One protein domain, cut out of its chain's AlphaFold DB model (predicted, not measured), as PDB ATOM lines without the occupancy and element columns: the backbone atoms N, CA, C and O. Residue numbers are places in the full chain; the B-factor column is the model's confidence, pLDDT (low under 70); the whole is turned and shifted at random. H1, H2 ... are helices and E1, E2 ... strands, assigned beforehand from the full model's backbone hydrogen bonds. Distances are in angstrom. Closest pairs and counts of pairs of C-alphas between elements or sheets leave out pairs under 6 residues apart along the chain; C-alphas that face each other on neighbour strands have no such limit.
ATOM      1  N   ASP A  97      38.183  17.040  -1.584       65.44
ATOM      2  CA  ASP A  97      39.473  17.745  -1.542       65.44
ATOM      3  C   ASP A  97      39.279  19.268  -1.431       65.44
ATOM      4  O   ASP A  97      39.797  19.903  -0.517       65.44
ATOM      5  N   ILE A  98      38.395  19.833  -2.267       67.31
ATOM      6  CA  ILE A  98      38.055  21.267  -2.265       67.31
ATOM      7  C   ILE A  98      37.437  21.680  -0.920       67.31
ATOM      8  O   ILE A  98      37.696  22.765  -0.399       67.31
ATOM      9  N   MET A  99      36.592  20.823  -0.339       68.06
ATOM     10  CA  MET A  99      35.943  21.116   0.942       68.06
ATOM     11  C   MET A  99      36.926  21.055   2.115       68.06
ATOM     12  O   MET A  99      36.819  21.861   3.041       68.06
ATOM     13  N   ILE A 100      37.873  20.116   2.078       67.62
ATOM     14  CA  ILE A 100      38.895  19.944   3.109       67.62
ATOM     15  C   ILE A 100      39.839  21.151   3.133       67.62
ATOM     16  O   ILE A 100      40.048  21.702   4.210       67.62
ATOM     17  N   ASP A 101      40.305  21.635   1.980       66.69
ATOM     18  CA  ASP A 101      41.240  22.772   1.905       66.69
ATOM     19  C   ASP A 101      40.668  24.081   2.487       66.69
ATOM     20  O   ASP A 101      41.404  24.963   2.924       66.69
ATOM     21  N   SER A 102      39.338  24.206   2.534       68.06
ATOM     22  CA  SER A 102      38.636  25.404   3.017       68.06
ATOM     23  C   SER A 102      38.258  25.379   4.507       68.06
ATOM     24  O   SER A 102      37.709  26.358   5.016       68.06
ATOM     25  N   THR A 103      38.528  24.280   5.224       70.69
ATOM     26  CA  THR A 103      38.029  24.066   6.593       70.69
ATOM     27  C   THR A 103      39.166  23.763   7.567       70.69
ATOM     28  O   THR A 103      40.012  22.931   7.288       70.69
ATOM     29  N   SER A 104      39.160  24.352   8.768       78.25
ATOM     30  CA  SER A 104      40.033  23.926   9.875       78.25
ATOM     31  C   SER A 104      39.244  23.143  10.929       78.25
ATOM     32  O   SER A 104      38.187  23.600  11.367       78.25
ATOM     33  N   GLY A 105      39.767  22.007  11.393       80.69
ATOM     34  CA  GLY A 105      39.179  21.174  12.445       80.69
ATOM     35  C   GLY A 105      38.679  19.809  11.961       80.69
ATOM     36  O   GLY A 105      39.070  19.314  10.907       80.69
ATOM     37  N   LYS A 106      37.827  19.155  12.763       81.50
ATOM     38  CA  LYS A 106      37.270  17.834  12.429       81.50
ATOM     39  C   LYS A 106      36.182  17.978  11.364       81.50
ATOM     40  O   LYS A 106      35.087  18.448  11.667       81.50
ATOM     41  N   PHE A 107      36.454  17.530  10.142       79.81
ATOM     42  CA  PHE A 107      35.553  17.678   9.003       79.81
ATOM     43  C   PHE A 107      35.407  16.378   8.219       79.81
ATOM     44  O   PHE A 107      36.395  15.752   7.858       79.81
ATOM     45  N   LEU A 108      34.163  15.928   8.003       75.69
ATOM     46  CA  LEU A 108      33.836  14.668   7.318       75.69
ATOM     47  C   LEU A 108      34.648  13.449   7.802       75.69
ATOM     48  O   LEU A 108      34.788  12.481   7.066       75.69
ATOM     49  N   GLY A 109      35.122  13.457   9.055       75.81
ATOM     50  CA  GLY A 109      35.975  12.427   9.663       75.81
ATOM     51  C   GLY A 109      37.435  12.427   9.194       75.81
ATOM     52  O   GLY A 109      38.077  11.378   9.193       75.81
ATOM     53  N   PHE A 110      37.931  13.604   8.834       79.00
ATOM     54  CA  PHE A 110      39.339  13.984   8.807       79.00
ATOM     55  C   PHE A 110      39.589  15.063   9.861       79.00
ATOM     56  O   PHE A 110      38.658  15.745  10.296       79.00
ATOM     57  N   LEU A 111      40.838  15.203  10.280       80.88
ATOM     58  CA  LEU A 111      41.335  16.303  11.090       80.88
ATOM     59  C   LEU A 111      42.138  17.213  10.169       80.88
ATOM     60  O   LEU A 111      43.199  16.829   9.686       80.88
ATOM     61  N   VAL A 112      41.598  18.396   9.896       81.31
ATOM     62  CA  VAL A 112      42.231  19.376   9.018       81.31
ATOM     63  C   VAL A 112      42.941  20.420   9.868       81.31
ATOM     64  O   VAL A 112      42.325  21.155  10.643       81.31
ATOM     65  N   HIS A 113      44.255  20.472   9.738       78.75
ATOM     66  CA  HIS A 113      45.125  21.497  10.292       78.75
ATOM     67  C   HIS A 113      45.530  22.473   9.182       78.75
ATOM     68  O   HIS A 113      45.362  22.181   8.005       78.75
ATOM     69  N   GLN A 114      46.112  23.621   9.546       70.50
ATOM     70  CA  GLN A 114      46.458  24.690   8.592       70.50
ATOM     71  C   GLN A 114      47.273  24.231   7.367       70.50
ATOM     72  O   GLN A 114      47.194  24.875   6.331       70.50
ATOM     73  N   HIS A 115      48.044  23.143   7.476       69.44
ATOM     74  CA  HIS A 115      48.886  22.622   6.389       69.44
ATOM     75  C   HIS A 115      48.860  21.091   6.270       69.44
ATOM     76  O   HIS A 115      49.663  20.518   5.538       69.44
ATOM     77  N   ASN A 116      48.013  20.415   7.052       74.88
ATOM     78  CA  ASN A 116      48.055  18.967   7.225       74.88
ATOM     79  C   ASN A 116      46.637  18.400   7.312       74.88
ATOM     80  O   ASN A 116      45.787  18.979   7.986       74.88
ATOM     81  N   ILE A 117      46.406  17.245   6.700       77.44
ATOM     82  CA  ILE A 117      45.165  16.484   6.826       77.44
ATOM     83  C   ILE A 117      45.506  15.111   7.395       77.44
ATOM     84  O   ILE A 117      46.257  14.342   6.789       77.44
ATOM     85  N   ASP A 118      44.903  14.798   8.536       78.88
ATOM     86  CA  ASP A 118      44.997  13.499   9.189       78.88
ATOM     87  C   ASP A 118      43.650  12.769   9.125       78.88
ATOM     88  O   ASP A 118      42.572  13.368   9.139       78.88
ATOM     89  N   VAL A 119      43.680  11.439   9.070       79.25
ATOM     90  CA  VAL A 119      42.460  10.632   9.201       79.25
ATOM     91  C   VAL A 119      42.017  10.645  10.663       79.25
ATOM     92  O   VAL A 119      42.830  10.445  11.563       79.25
ATOM     93  N   ASP A 120      40.718  10.830  10.918       81.62
ATOM     94  CA  ASP A 120      40.177  10.788  12.279       81.62
ATOM     95  C   ASP A 120      40.524   9.454  12.977       81.62
ATOM     96  O   ASP A 120      40.113   8.387  12.494       81.62
ATOM     97  N   PRO A 121      41.209   9.478  14.136       79.06
ATOM     98  CA  PRO A 121      41.577   8.274  14.875       79.06
ATOM     99  C   PRO A 121      40.387   7.369  15.217       79.06
ATOM    100  O   PRO A 121      40.540   6.154  15.316       79.06
ATOM    101  N   GLU A 122      39.173   7.915  15.374       80.75
ATOM    102  CA  GLU A 122      37.968   7.098  15.584       80.75
ATOM    103  C   GLU A 122      37.651   6.190  14.395       80.75
ATOM    104  O   GLU A 122      37.147   5.074  14.570       80.75
ATOM    105  N   ARG A 123      37.961   6.636  13.178       76.19
ATOM    106  CA  ARG A 123      37.767   5.840  11.967       76.19
ATOM    107  C   ARG A 123      38.826   4.768  11.818       76.19
ATOM    108  O   ARG A 123      38.470   3.648  11.463       76.19
ATOM    109  N   VAL A 124      40.072   5.084  12.165       77.06
ATOM    110  CA  VAL A 124      41.164   4.102  12.233       77.06
ATOM    111  C   VAL A 124      40.790   2.990  13.214       77.06
ATOM    112  O   VAL A 124      40.708   1.828  12.817       77.06
ATOM    113  N   ARG A 125      40.356   3.345  14.431       79.62
ATOM    114  CA  ARG A 125      39.832   2.383  15.420       79.62
ATOM    115  C   ARG A 125      38.654   1.561  14.891       79.62
ATOM    116  O   ARG A 125      38.509   0.379  15.183       79.62
ATOM    117  N   THR A 126      37.781   2.172  14.093       78.62
ATOM    118  CA  THR A 126      36.620   1.501  13.482       78.62
ATOM    119  C   THR A 126      37.014   0.505  12.380       78.62
ATOM    120  O   THR A 126      36.240  -0.402  12.062       78.62
ATOM    121  N   ILE A 127      38.183   0.679  11.765       74.00
ATOM    122  CA  ILE A 127      38.779  -0.280  10.829       74.00
ATOM    123  C   ILE A 127      39.477  -1.398  11.615       74.00
ATOM    124  O   ILE A 127      39.261  -2.565  11.303       74.00
ATOM    125  N   GLU A 128      40.204  -1.061  12.683       71.44
ATOM    126  CA  GLU A 128      40.868  -2.032  13.565       71.44
ATOM    127  C   GLU A 128      39.869  -2.969  14.269       71.44
ATOM    128  O   GLU A 128      40.060  -4.175  14.354       71.44
ATOM    129  N   THR A 129      38.742  -2.440  14.735       74.69
ATOM    130  CA  THR A 129      37.710  -3.229  15.436       74.69
ATOM    131  C   THR A 129      36.878  -4.139  14.533       74.69
ATOM    132  O   THR A 129      36.179  -5.011  15.038       74.69
ATOM    133  N   LEU A 130      36.936  -3.975  13.206       69.19
ATOM    134  CA  LEU A 130      36.286  -4.899  12.263       69.19
ATOM    135  C   LEU A 130      37.045  -6.229  12.100       69.19
ATOM    136  O   LEU A 130      36.675  -7.045  11.257       69.19
ATOM    137  N   MET A 131      38.121  -6.429  12.857       62.69
ATOM    138  CA  MET A 131      39.038  -7.551  12.713       62.69
ATOM    139  C   MET A 131      38.723  -8.626  13.765       62.69
ATOM    140  O   MET A 131      38.599  -8.279  14.942       62.69
ATOM    141  N   PRO A 132      38.611  -9.920  13.390       63.00
ATOM    142  CA  PRO A 132      38.929 -10.540  12.090       63.00
ATOM    143  C   PRO A 132      37.758 -10.576  11.085       63.00
ATOM    144  O   PRO A 132      36.603 -10.682  11.476       63.00
ATOM    145  N   LEU A 133      38.065 -10.564   9.778       68.00
ATOM    146  CA  LEU A 133      37.063 -10.698   8.706       68.00
ATOM    147  C   LEU A 133      36.715 -12.177   8.484       68.00
ATOM    148  O   LEU A 133      37.535 -12.957   7.994       68.00
ATOM    149  N   ILE A 134      35.485 -12.558   8.804       70.69
ATOM    150  CA  ILE A 134      35.012 -13.946   8.740       70.69
ATOM    151  C   ILE A 134      34.160 -14.168   7.484       70.69
ATOM    152  O   ILE A 134      34.018 -15.293   7.008       70.69
ATOM    153  N   ASN A 135      33.602 -13.100   6.903       77.56
ATOM    154  CA  ASN A 135      32.675 -13.210   5.780       77.56
ATOM    155  C   ASN A 135      32.870 -12.145   4.682       77.56
ATOM    156  O   ASN A 135      33.457 -11.078   4.870       77.56
ATOM    157  N   VAL A 136      32.291 -12.421   3.507       79.25
ATOM    158  CA  VAL A 136      32.305 -11.513   2.343       79.25
ATOM    159  C   VAL A 136      31.660 -10.160   2.663       79.25
ATOM    160  O   VAL A 136      32.038  -9.143   2.087       79.25
ATOM    161  N   LYS A 137      30.674 -10.117   3.568       81.00
ATOM    162  CA  LYS A 137      29.975  -8.880   3.946       81.00
ATOM    163  C   LYS A 137      30.890  -7.944   4.744       81.00
ATOM    164  O   LYS A 137      30.901  -6.744   4.482       81.00
ATOM    165  N   GLU A 138      31.680  -8.488   5.659       80.75
ATOM    166  CA  GLU A 138      32.710  -7.797   6.429       80.75
ATOM    167  C   GLU A 138      33.851  -7.358   5.526       80.75
ATOM    168  O   GLU A 138      34.253  -6.203   5.609       80.75
ATOM    169  N   LEU A 139      34.297  -8.204   4.591       81.25
ATOM    170  CA  LEU A 139      35.307  -7.803   3.611       81.25
ATOM    171  C   LEU A 139      34.814  -6.647   2.722       81.25
ATOM    172  O   LEU A 139      35.542  -5.681   2.512       81.25
ATOM    173  N   LYS A 140      33.564  -6.692   2.245       82.19
ATOM    174  CA  LYS A 140      32.944  -5.575   1.505       82.19
ATOM    175  C   LYS A 140      32.835  -4.314   2.360       82.19
ATOM    176  O   LYS A 140      33.093  -3.222   1.865       82.19
ATOM    177  N   SER A 141      32.470  -4.465   3.632       83.50
ATOM    178  CA  SER A 141      32.407  -3.363   4.598       83.50
ATOM    179  C   SER A 141      33.784  -2.726   4.808       83.50
ATOM    180  O   SER A 141      33.910  -1.505   4.730       83.50
ATOM    181  N   LEU A 142      34.830  -3.541   4.988       82.75
ATOM    182  CA  LEU A 142      36.209  -3.079   5.092       82.75
ATOM    183  C   LEU A 142      36.641  -2.358   3.816       82.75
ATOM    184  O   LEU A 142      37.146  -1.247   3.901       82.75
ATOM    185  N   MET A 143      36.406  -2.943   2.639       81.81
ATOM    186  CA  MET A 143      36.768  -2.310   1.369       81.81
ATOM    187  C   MET A 143      36.041  -0.982   1.154       81.81
ATOM    188  O   MET A 143      36.657  -0.036   0.678       81.81
ATOM    189  N   GLY A 144      34.779  -0.867   1.571       82.25
ATOM    190  CA  GLY A 144      34.065   0.409   1.574       82.25
ATOM    191  C   GLY A 144      34.721   1.451   2.487       82.25
ATOM    192  O   GLY A 144      34.918   2.589   2.072       82.25
ATOM    193  N   LYS A 145      35.116   1.060   3.708       80.62
ATOM    194  CA  LYS A 145      35.816   1.953   4.650       80.62
ATOM    195  C   LYS A 145      37.217   2.345   4.164       80.62
ATOM    196  O   LYS A 145      37.604   3.495   4.324       80.62
ATOM    197  N   LEU A 146      37.943   1.413   3.548       78.62
ATOM    198  CA  LEU A 146      39.265   1.644   2.960       78.62
ATOM    199  C   LEU A 146      39.195   2.536   1.721       78.62
ATOM    200  O   LEU A 146      40.053   3.391   1.555       78.62
ATOM    201  N   SER A 147      38.162   2.381   0.887       75.25
ATOM    202  CA  SER A 147      37.931   3.222  -0.297       75.25
ATOM    203  C   SER A 147      37.883   4.708   0.060       75.25
ATOM    204  O   SER A 147      38.436   5.549  -0.640       75.25
ATOM    205  N   TYR A 148      37.294   5.030   1.210       72.56
ATOM    206  CA  TYR A 148      37.180   6.406   1.678       72.56
ATOM    207  C   TYR A 148      38.530   7.045   2.050       72.56
ATOM    208  O   TYR A 148      38.716   8.243   1.866       72.56
ATOM    209  N   ILE A 149      39.483   6.248   2.540       73.62
ATOM    210  CA  ILE A 149      40.845   6.698   2.883       73.62
ATOM    211  C   ILE A 149      41.870   6.339   1.800       73.62
ATOM    212  O   ILE A 149      43.069   6.514   1.995       73.62
ATOM    213  N   TRP A 150      41.415   5.832   0.651       73.31
ATOM    214  CA  TRP A 150      42.273   5.290  -0.403       73.31
ATOM    215  C   TRP A 150      43.270   6.323  -0.931       73.31
ATOM    216  O   TRP A 150      44.417   5.976  -1.200       73.31
ATOM    217  N   HIS A 151      42.862   7.590  -1.011       67.50
ATOM    218  CA  HIS A 151      43.707   8.704  -1.456       67.50
ATOM    219  C   HIS A 151      44.882   8.998  -0.507       67.50
ATOM    220  O   HIS A 151      45.891   9.544  -0.939       67.50
ATOM    221  N   PHE A 152      44.789   8.578   0.759       64.69
ATOM    222  CA  PHE A 152      45.808   8.813   1.787       64.69
ATOM    223  C   PHE A 152      46.863   7.708   1.848       64.69
ATOM    224  O   PHE A 152      47.931   7.908   2.416       64.69
ATOM    225  N   ILE A 153      46.596   6.536   1.265       70.06
ATOM    226  CA  ILE A 153      47.457   5.362   1.418       70.06
ATOM    227  C   ILE A 153      48.059   4.959   0.070       70.06
ATOM    228  O   ILE A 153      47.472   4.200  -0.712       70.06
ATOM    229  N   LEU A 154      49.296   5.394  -0.173       70.38
ATOM    230  CA  LEU A 154      50.077   4.934  -1.319       70.38
ATOM    231  C   LEU A 154      50.269   3.405  -1.252       70.38
ATOM    232  O   LEU A 154      50.733   2.854  -0.257       70.38
ATOM    233  N   GLY A 155      49.904   2.699  -2.325       73.06
ATOM    234  CA  GLY A 155      50.033   1.238  -2.409       73.06
ATOM    235  C   GLY A 155      48.857   0.434  -1.837       73.06
ATOM    236  O   GLY A 155      48.874  -0.798  -1.936       73.06
ATOM    237  N   LEU A 156      47.803   1.086  -1.326       76.56
ATOM    238  CA  LEU A 156      46.578   0.403  -0.882       76.56
ATOM    239  C   LEU A 156      45.870  -0.327  -2.027       76.56
ATOM    240  O   LEU A 156      45.373  -1.432  -1.832       76.56
ATOM    241  N   ALA A 157      45.869   0.248  -3.232       73.06
ATOM    242  CA  ALA A 157      45.312  -0.374  -4.436       73.06
ATOM    243  C   ALA A 157      45.955  -1.739  -4.734       73.06
ATOM    244  O   ALA A 157      45.271  -2.725  -5.006       73.06
ATOM    245  N   ALA A 158      47.284  -1.813  -4.621       79.25
ATOM    246  CA  ALA A 158      48.030  -3.046  -4.839       79.25
ATOM    247  C   ALA A 158      47.758  -4.075  -3.729       79.25
ATOM    248  O   ALA A 158      47.592  -5.260  -4.016       79.25
ATOM    249  N   ALA A 159      47.663  -3.631  -2.470       77.25
ATOM    250  CA  ALA A 159      47.360  -4.510  -1.342       77.25
ATOM    251  C   ALA A 159      45.922  -5.061  -1.407       77.25
ATOM    252  O   ALA A 159      45.699  -6.256  -1.233       77.25
ATOM    253  N   THR A 160      44.943  -4.213  -1.732       77.19
ATOM    254  CA  THR A 160      43.524  -4.594  -1.831       77.19
ATOM    255  C   THR A 160      43.197  -5.385  -3.099       77.19
ATOM    256  O   THR A 160      42.201  -6.111  -3.120       77.19
ATOM    257  N   GLY A 161      44.055  -5.349  -4.125       77.56
ATOM    258  CA  GLY A 161      43.914  -6.159  -5.340       77.56
ATOM    259  C   GLY A 161      43.826  -7.667  -5.067       77.56
ATOM    260  O   GLY A 161      43.081  -8.379  -5.742       77.56
ATOM    261  N   ALA A 162      44.488  -8.159  -4.014       78.12
ATOM    262  CA  ALA A 162      44.390  -9.555  -3.583       78.12
ATOM    263  C   ALA A 162      42.984  -9.943  -3.074       78.12
ATOM    264  O   ALA A 162      42.609 -11.116  -3.125       78.12
ATOM    265  N   PHE A 163      42.180  -8.971  -2.631       79.50
ATOM    266  CA  PHE A 163      40.807  -9.193  -2.174       79.50
ATOM    267  C   PHE A 163      39.792  -9.261  -3.318       79.50
ATOM    268  O   PHE A 163      38.700  -9.794  -3.125       79.50
ATOM    269  N   ALA A 164      40.145  -8.815  -4.529       78.06
ATOM    270  CA  ALA A 164      39.256  -8.891  -5.690       78.06
ATOM    271  C   ALA A 164      38.813 -10.336  -5.988       78.06
ATOM    272  O   ALA A 164      37.673 -10.573  -6.389       78.06
ATOM    273  N   LEU A 165      39.687 -11.320  -5.731       76.06
ATOM    274  CA  LEU A 165      39.370 -12.743  -5.876       76.06
ATOM    275  C   LEU A 165      38.351 -13.235  -4.835       76.06
ATOM    276  O   LEU A 165      37.512 -14.067  -5.175       76.06
ATOM    277  N   LEU A 166      38.392 -12.693  -3.613       75.31
ATOM    278  CA  LEU A 166      37.485 -13.035  -2.508       75.31
ATOM    279  C   LEU A 166      36.096 -12.397  -2.653       75.31
ATOM    280  O   LEU A 166      35.135 -12.853  -2.039       75.31
ATOM    281  N   LEU A 167      35.980 -11.341  -3.463       77.50
ATOM    282  CA  LEU A 167      34.720 -10.646  -3.727       77.50
ATOM    283  C   LEU A 167      33.940 -11.182  -4.939       77.50
ATOM    284  O   LEU A 167      32.839 -10.692  -5.218       77.50
ATOM    285  N   ARG A 168      34.473 -12.174  -5.665       79.12
ATOM    286  CA  ARG A 168      33.813 -12.751  -6.846       79.12
ATOM    287  C   ARG A 168      32.498 -13.441  -6.469       79.12
ATOM    288  O   ARG A 168      32.428 -14.235  -5.535       79.12
ATOM    289  N   LYS A 169      31.441 -13.143  -7.228       74.19
ATOM    290  CA  LYS A 169      30.088 -13.674  -7.004       74.19
ATOM    291  C   LYS A 169      30.064 -15.191  -7.258       74.19
ATOM    292  O   LYS A 169      30.575 -15.640  -8.280       74.19
ATOM    293  N   GLY A 170      29.458 -15.957  -6.349       68.44
ATOM    294  CA  GLY A 170      29.221 -17.399  -6.520       68.44
ATOM    295  C   GLY A 170      30.371 -18.332  -6.122       68.44
ATOM    296  O   GLY A 170      30.282 -19.521  -6.404       68.44
ATOM    297  N   LYS A 171      31.434 -17.832  -5.477       71.75
ATOM    298  CA  LYS A 171      32.494 -18.670  -4.890       71.75
ATOM    299  C   LYS A 171      32.442 -18.640  -3.365       71.75
ATOM    300  O   LYS A 171      32.091 -17.614  -2.783       71.75
ATOM    301  N   GLU A 172      32.810 -19.755  -2.740       70.56
ATOM    302  CA  GLU A 172      32.989 -19.824  -1.290       70.56
ATOM    303  C   GLU A 172      34.115 -18.893  -0.835       70.56
ATOM    304  O   GLU A 172      35.137 -18.726  -1.511       70.56
ATOM    305  N   PHE A 173      33.912 -18.262   0.319       74.56
ATOM    306  CA  PHE A 173      34.891 -17.367   0.919       74.56
ATOM    307  C   PHE A 173      36.009 -18.187   1.559       74.56
ATOM    308  O   PHE A 173      35.901 -18.623   2.701       74.56
ATOM    309  N   VAL A 174      37.084 -18.402   0.804       73.56
ATOM    310  CA  VAL A 174      38.267 -19.129   1.268       73.56
ATOM    311  C   VAL A 174      39.475 -18.208   1.203       73.56
ATOM    312  O   VAL A 174      39.816 -17.691   0.137       73.56
ATOM    313  N   TRP A 175      40.146 -18.020   2.341       73.94
ATOM    314  CA  TRP A 175      41.404 -17.280   2.413       73.94
ATOM    315  C   TRP A 175      42.462 -17.966   1.542       73.94
ATOM    316  O   TRP A 175      42.996 -19.022   1.874       73.94
ATOM    317  N   THR A 176      42.758 -17.368   0.391       70.50
ATOM    318  CA  THR A 176      43.835 -17.834  -0.491       70.50
ATOM    319  C   THR A 176      45.199 -17.515   0.123       70.50
ATOM    320  O   THR A 176      45.313 -16.600   0.935       70.50
ATOM    321  N   LYS A 177      46.267 -18.210  -0.295       73.06
ATOM    322  CA  LYS A 177      47.634 -18.048   0.254       73.06
ATOM    323  C   LYS A 177      48.151 -16.595   0.291       73.06
ATOM    324  O   LYS A 177      49.020 -16.277   1.096       73.06
ATOM    325  N   ASN A 178      47.616 -15.718  -0.561       72.31
ATOM    326  CA  ASN A 178      48.036 -14.319  -0.676       72.31
ATOM    327  C   ASN A 178      47.170 -13.348   0.139       72.31
ATOM    328  O   ASN A 178      47.597 -12.227   0.402       72.31
ATOM    329  N   ALA A 179      45.967 -13.757   0.544       72.44
ATOM    330  CA  ALA A 179      45.020 -12.881   1.217       72.44
ATOM    331  C   ALA A 179      45.431 -12.516   2.662       72.44
ATOM    332  O   ALA A 179      45.312 -11.340   2.995       72.44
ATOM    333  N   PRO A 180      46.003 -13.421   3.490       78.69
ATOM    334  CA  PRO A 180      46.554 -13.045   4.798       78.69
ATOM    335  C   PRO A 180      47.714 -12.043   4.697       78.69
ATOM    336  O   PRO A 180      47.754 -11.066   5.433       78.69
ATOM    337  N   LYS A 181      48.609 -12.214   3.714       80.31
ATOM    338  CA  LYS A 181      49.723 -11.276   3.473       80.31
ATOM    339  C   LYS A 181      49.236  -9.900   3.022       80.31
ATOM    340  O   LYS A 181      49.747  -8.874   3.459       80.31
ATOM    341  N   ALA A 182      48.244  -9.872   2.134       79.62
ATOM    342  CA  ALA A 182      47.595  -8.633   1.722       79.62
ATOM    343  C   ALA A 182      46.901  -7.939   2.898       79.62
ATOM    344  O   ALA A 182      46.954  -6.719   3.017       79.62
ATOM    345  N   TYR A 183      46.297  -8.723   3.788       77.25
ATOM    346  CA  TYR A 183      45.648  -8.241   4.995       77.25
ATOM    347  C   TYR A 183      46.631  -7.614   5.990       77.25
ATOM    348  O   TYR A 183      46.422  -6.468   6.381       77.25
ATOM    349  N   GLU A 184      47.738  -8.284   6.313       80.00
ATOM    350  CA  GLU A 184      48.802  -7.711   7.152       80.00
ATOM    351  C   GLU A 184      49.347  -6.407   6.558       80.00
ATOM    352  O   GLU A 184      49.533  -5.418   7.265       80.00
ATOM    353  N   ARG A 185      49.532  -6.368   5.233       81.44
ATOM    354  CA  ARG A 185      49.984  -5.159   4.538       81.44
ATOM    355  C   ARG A 185      48.982  -4.013   4.670       81.44
ATOM    356  O   ARG A 185      49.392  -2.878   4.875       81.44
ATOM    357  N   VAL A 186      47.680  -4.286   4.579       79.62
ATOM    358  CA  VAL A 186      46.636  -3.271   4.801       79.62
ATOM    359  C   VAL A 186      46.636  -2.785   6.249       79.62
ATOM    360  O   VAL A 186      46.540  -1.582   6.463       79.62
ATOM    361  N   GLN A 187      46.792  -3.676   7.231       76.50
ATOM    362  CA  GLN A 187      46.893  -3.278   8.638       76.50
ATOM    363  C   GLN A 187      48.088  -2.347   8.865       76.50
ATOM    364  O   GLN A 187      47.916  -1.262   9.405       76.50
ATOM    365  N   GLN A 188      49.272  -2.715   8.369       80.12
ATOM    366  CA  GLN A 188      50.476  -1.885   8.476       80.12
ATOM    367  C   GLN A 188      50.301  -0.505   7.833       80.12
ATOM    368  O   GLN A 188      50.778   0.490   8.373       80.12
ATOM    369  N   LEU A 189      49.622  -0.443   6.688       77.44
ATOM    370  CA  LEU A 189      49.345   0.807   5.986       77.44
ATOM    371  C   LEU A 189      48.326   1.692   6.723       77.44
ATOM    372  O   LEU A 189      48.463   2.909   6.712       77.44
ATOM    373  N   VAL A 190      47.319   1.093   7.366       76.38
ATOM    374  CA  VAL A 190      46.314   1.819   8.159       76.38
ATOM    375  C   VAL A 190      46.896   2.303   9.491       76.38
ATOM    376  O   VAL A 190      46.581   3.405   9.926       76.38
ATOM    377  N   THR A 191      47.767   1.520  10.132       75.75
ATOM    378  CA  THR A 191      48.436   1.920  11.381       75.75
ATOM    379  C   THR A 191      49.479   3.018  11.148       75.75
ATOM    380  O   THR A 191      49.655   3.876  12.006       75.75
ATOM    381  N   ASN A 192      50.129   3.036   9.980       73.94
ATOM    382  CA  ASN A 192      51.114   4.054   9.592       73.94
ATOM    383  C   ASN A 192      50.541   5.047   8.572       73.94
ATOM    384  O   ASN A 192      51.172   5.330   7.551       73.94
ATOM    385  N   LEU A 193      49.323   5.534   8.815       72.44
ATOM    386  CA  LEU A 193      48.684   6.512   7.937       72.44
ATOM    387  C   LEU A 193      49.539   7.788   7.848       72.44
ATOM    388  O   LEU A 193      49.829   8.389   8.885       72.44
ATOM    389  N   PRO A 194      49.951   8.211   6.639       68.31
ATOM    390  CA  PRO A 194      50.714   9.435   6.488       68.31
ATOM    391  C   PRO A 194      49.799  10.648   6.666       68.31
ATOM    392  O   PRO A 194      48.669  10.675   6.175       68.31
ATOM    393  N   THR A 195      50.324  11.684   7.308       69.25
ATOM    394  CA  THR A 195      49.738  13.022   7.262       69.25
ATOM    395  C   THR A 195      49.925  13.583   5.854       69.25
ATOM    396  O   THR A 195      51.062  13.708   5.383       69.25
ATOM    397  N   ILE A 196      48.832  13.924   5.167       71.94
ATOM    398  CA  ILE A 196      48.930  14.607   3.871       71.94
ATOM    399  C   ILE A 196      49.229  16.074   4.140       71.94
ATOM    400  O   ILE A 196      48.480  16.732   4.856       71.94
ATOM    401  N   LYS A 197      50.297  16.591   3.532       68.50
ATOM    402  CA  LYS A 197      50.555  18.030   3.496       68.50
ATOM    403  C   LYS A 197      49.723  18.653   2.385       68.50
ATOM    404  O   LYS A 197      49.817  18.209   1.242       68.50
ATOM    405  N   THR A 198      48.939  19.672   2.707       59.06
ATOM    406  CA  THR A 198      48.269  20.480   1.686       59.06
ATOM    407  C   THR A 198      49.286  21.465   1.115       59.06
ATOM    408  O   THR A 198      49.942  22.204   1.851       59.06
TER     409      THR A 198
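AT A GLANCE: This is residues 97 to 198 of the 200 residues of an uncharacterized protein of Pyrus ussuriensis x Pyrus communis (UniProt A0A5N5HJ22). The model is a rod with a small three-stranded sheet at one end and four helices, H2 to H5, running roughly lengthwise from it with alternating directions, in a loose ring with few contacts. H1 only grazes the sheet, the long stretch of residues 162 to 178 loops round the far end, and after H5 the last residues return to the sheet, where residues 196 to 197 pair antiparallel with residues 116 to 117 of E3. The printed part has 102 residues, with five named helices and three named strands in the order H1 E1 E2 E3 H2 H3 H4 H5. The sheet, E1 E2 E3, is antiparallel and forms a meander, each strand the antiparallel neighbour of the one before; the class is mostly helix. The whole is only just compact, close to loose, with a radius of gyration of the C-alphas of 15.0 A and spans of 47 by 22 by 21 A.

HOW THE PARTS SIT: Begin at H1, residues 97 to 101, which touches no helix. Next come E1, residues 105 to 107, and E2, residues 110 to 113, a hairpin at 149 degrees; look for N 105 and O 112, 2.8 A apart and within hydrogen-bond range. E2 forms a second hairpin, at 161 degrees, with E3, residues 116 to 119, where N 111 and O 118 are 2.8 A apart. H1 only grazes this sheet, with residues 99 to 101; its closest C-alphas to E2 are those of Ile 100 and Val 112, 6.8 A apart. H2, residues 121 to 128, is close to but not clearly touching H3, residues 136 to 148: their closest C-alphas, of Ile 127 and Leu 142, are 6.9 A apart, at a shallow tilt of 30 degrees, opposite ways. H4, residues 156 to 161, touches H5, residues 179 to 191, in a helical hairpin at a shallow tilt of 16 degrees; their closest C-alphas, of Ala 159 and Ala 182, are 5.1 A apart. H5, with residues 187 to 191 alone, only just touches H2, with 3 pairs of C-alphas within 8 A, the closest those of Val 124 and Val 190 at 7.0 A. H3 and H5 are apart. Each O i to N i+4 pair is within hydrogen-bond range in H1, H2, H4 and H5, and 8 of 9 are in H3.

IN THESE COORDINATES: Find C-alpha 97 at (39.473, 17.745, -1.542), where H1 begins. H3 runs 18.6 A from C-alpha 136 at (32.305, -11.513, 2.343). H5 runs 18.3 A and ends at C-alpha 191, (48.436, 1.920, 11.381).

THE WHOLE: The C-alphas farthest apart, of Gln 114 and Gly 170, are 47.9 A apart. The printed part has no cut, and H4 to H5 is a long link of 17 residues. Mean pLDDT of the printed part is 75.1; residues under 70 include 97 to 102 and 130 to 133.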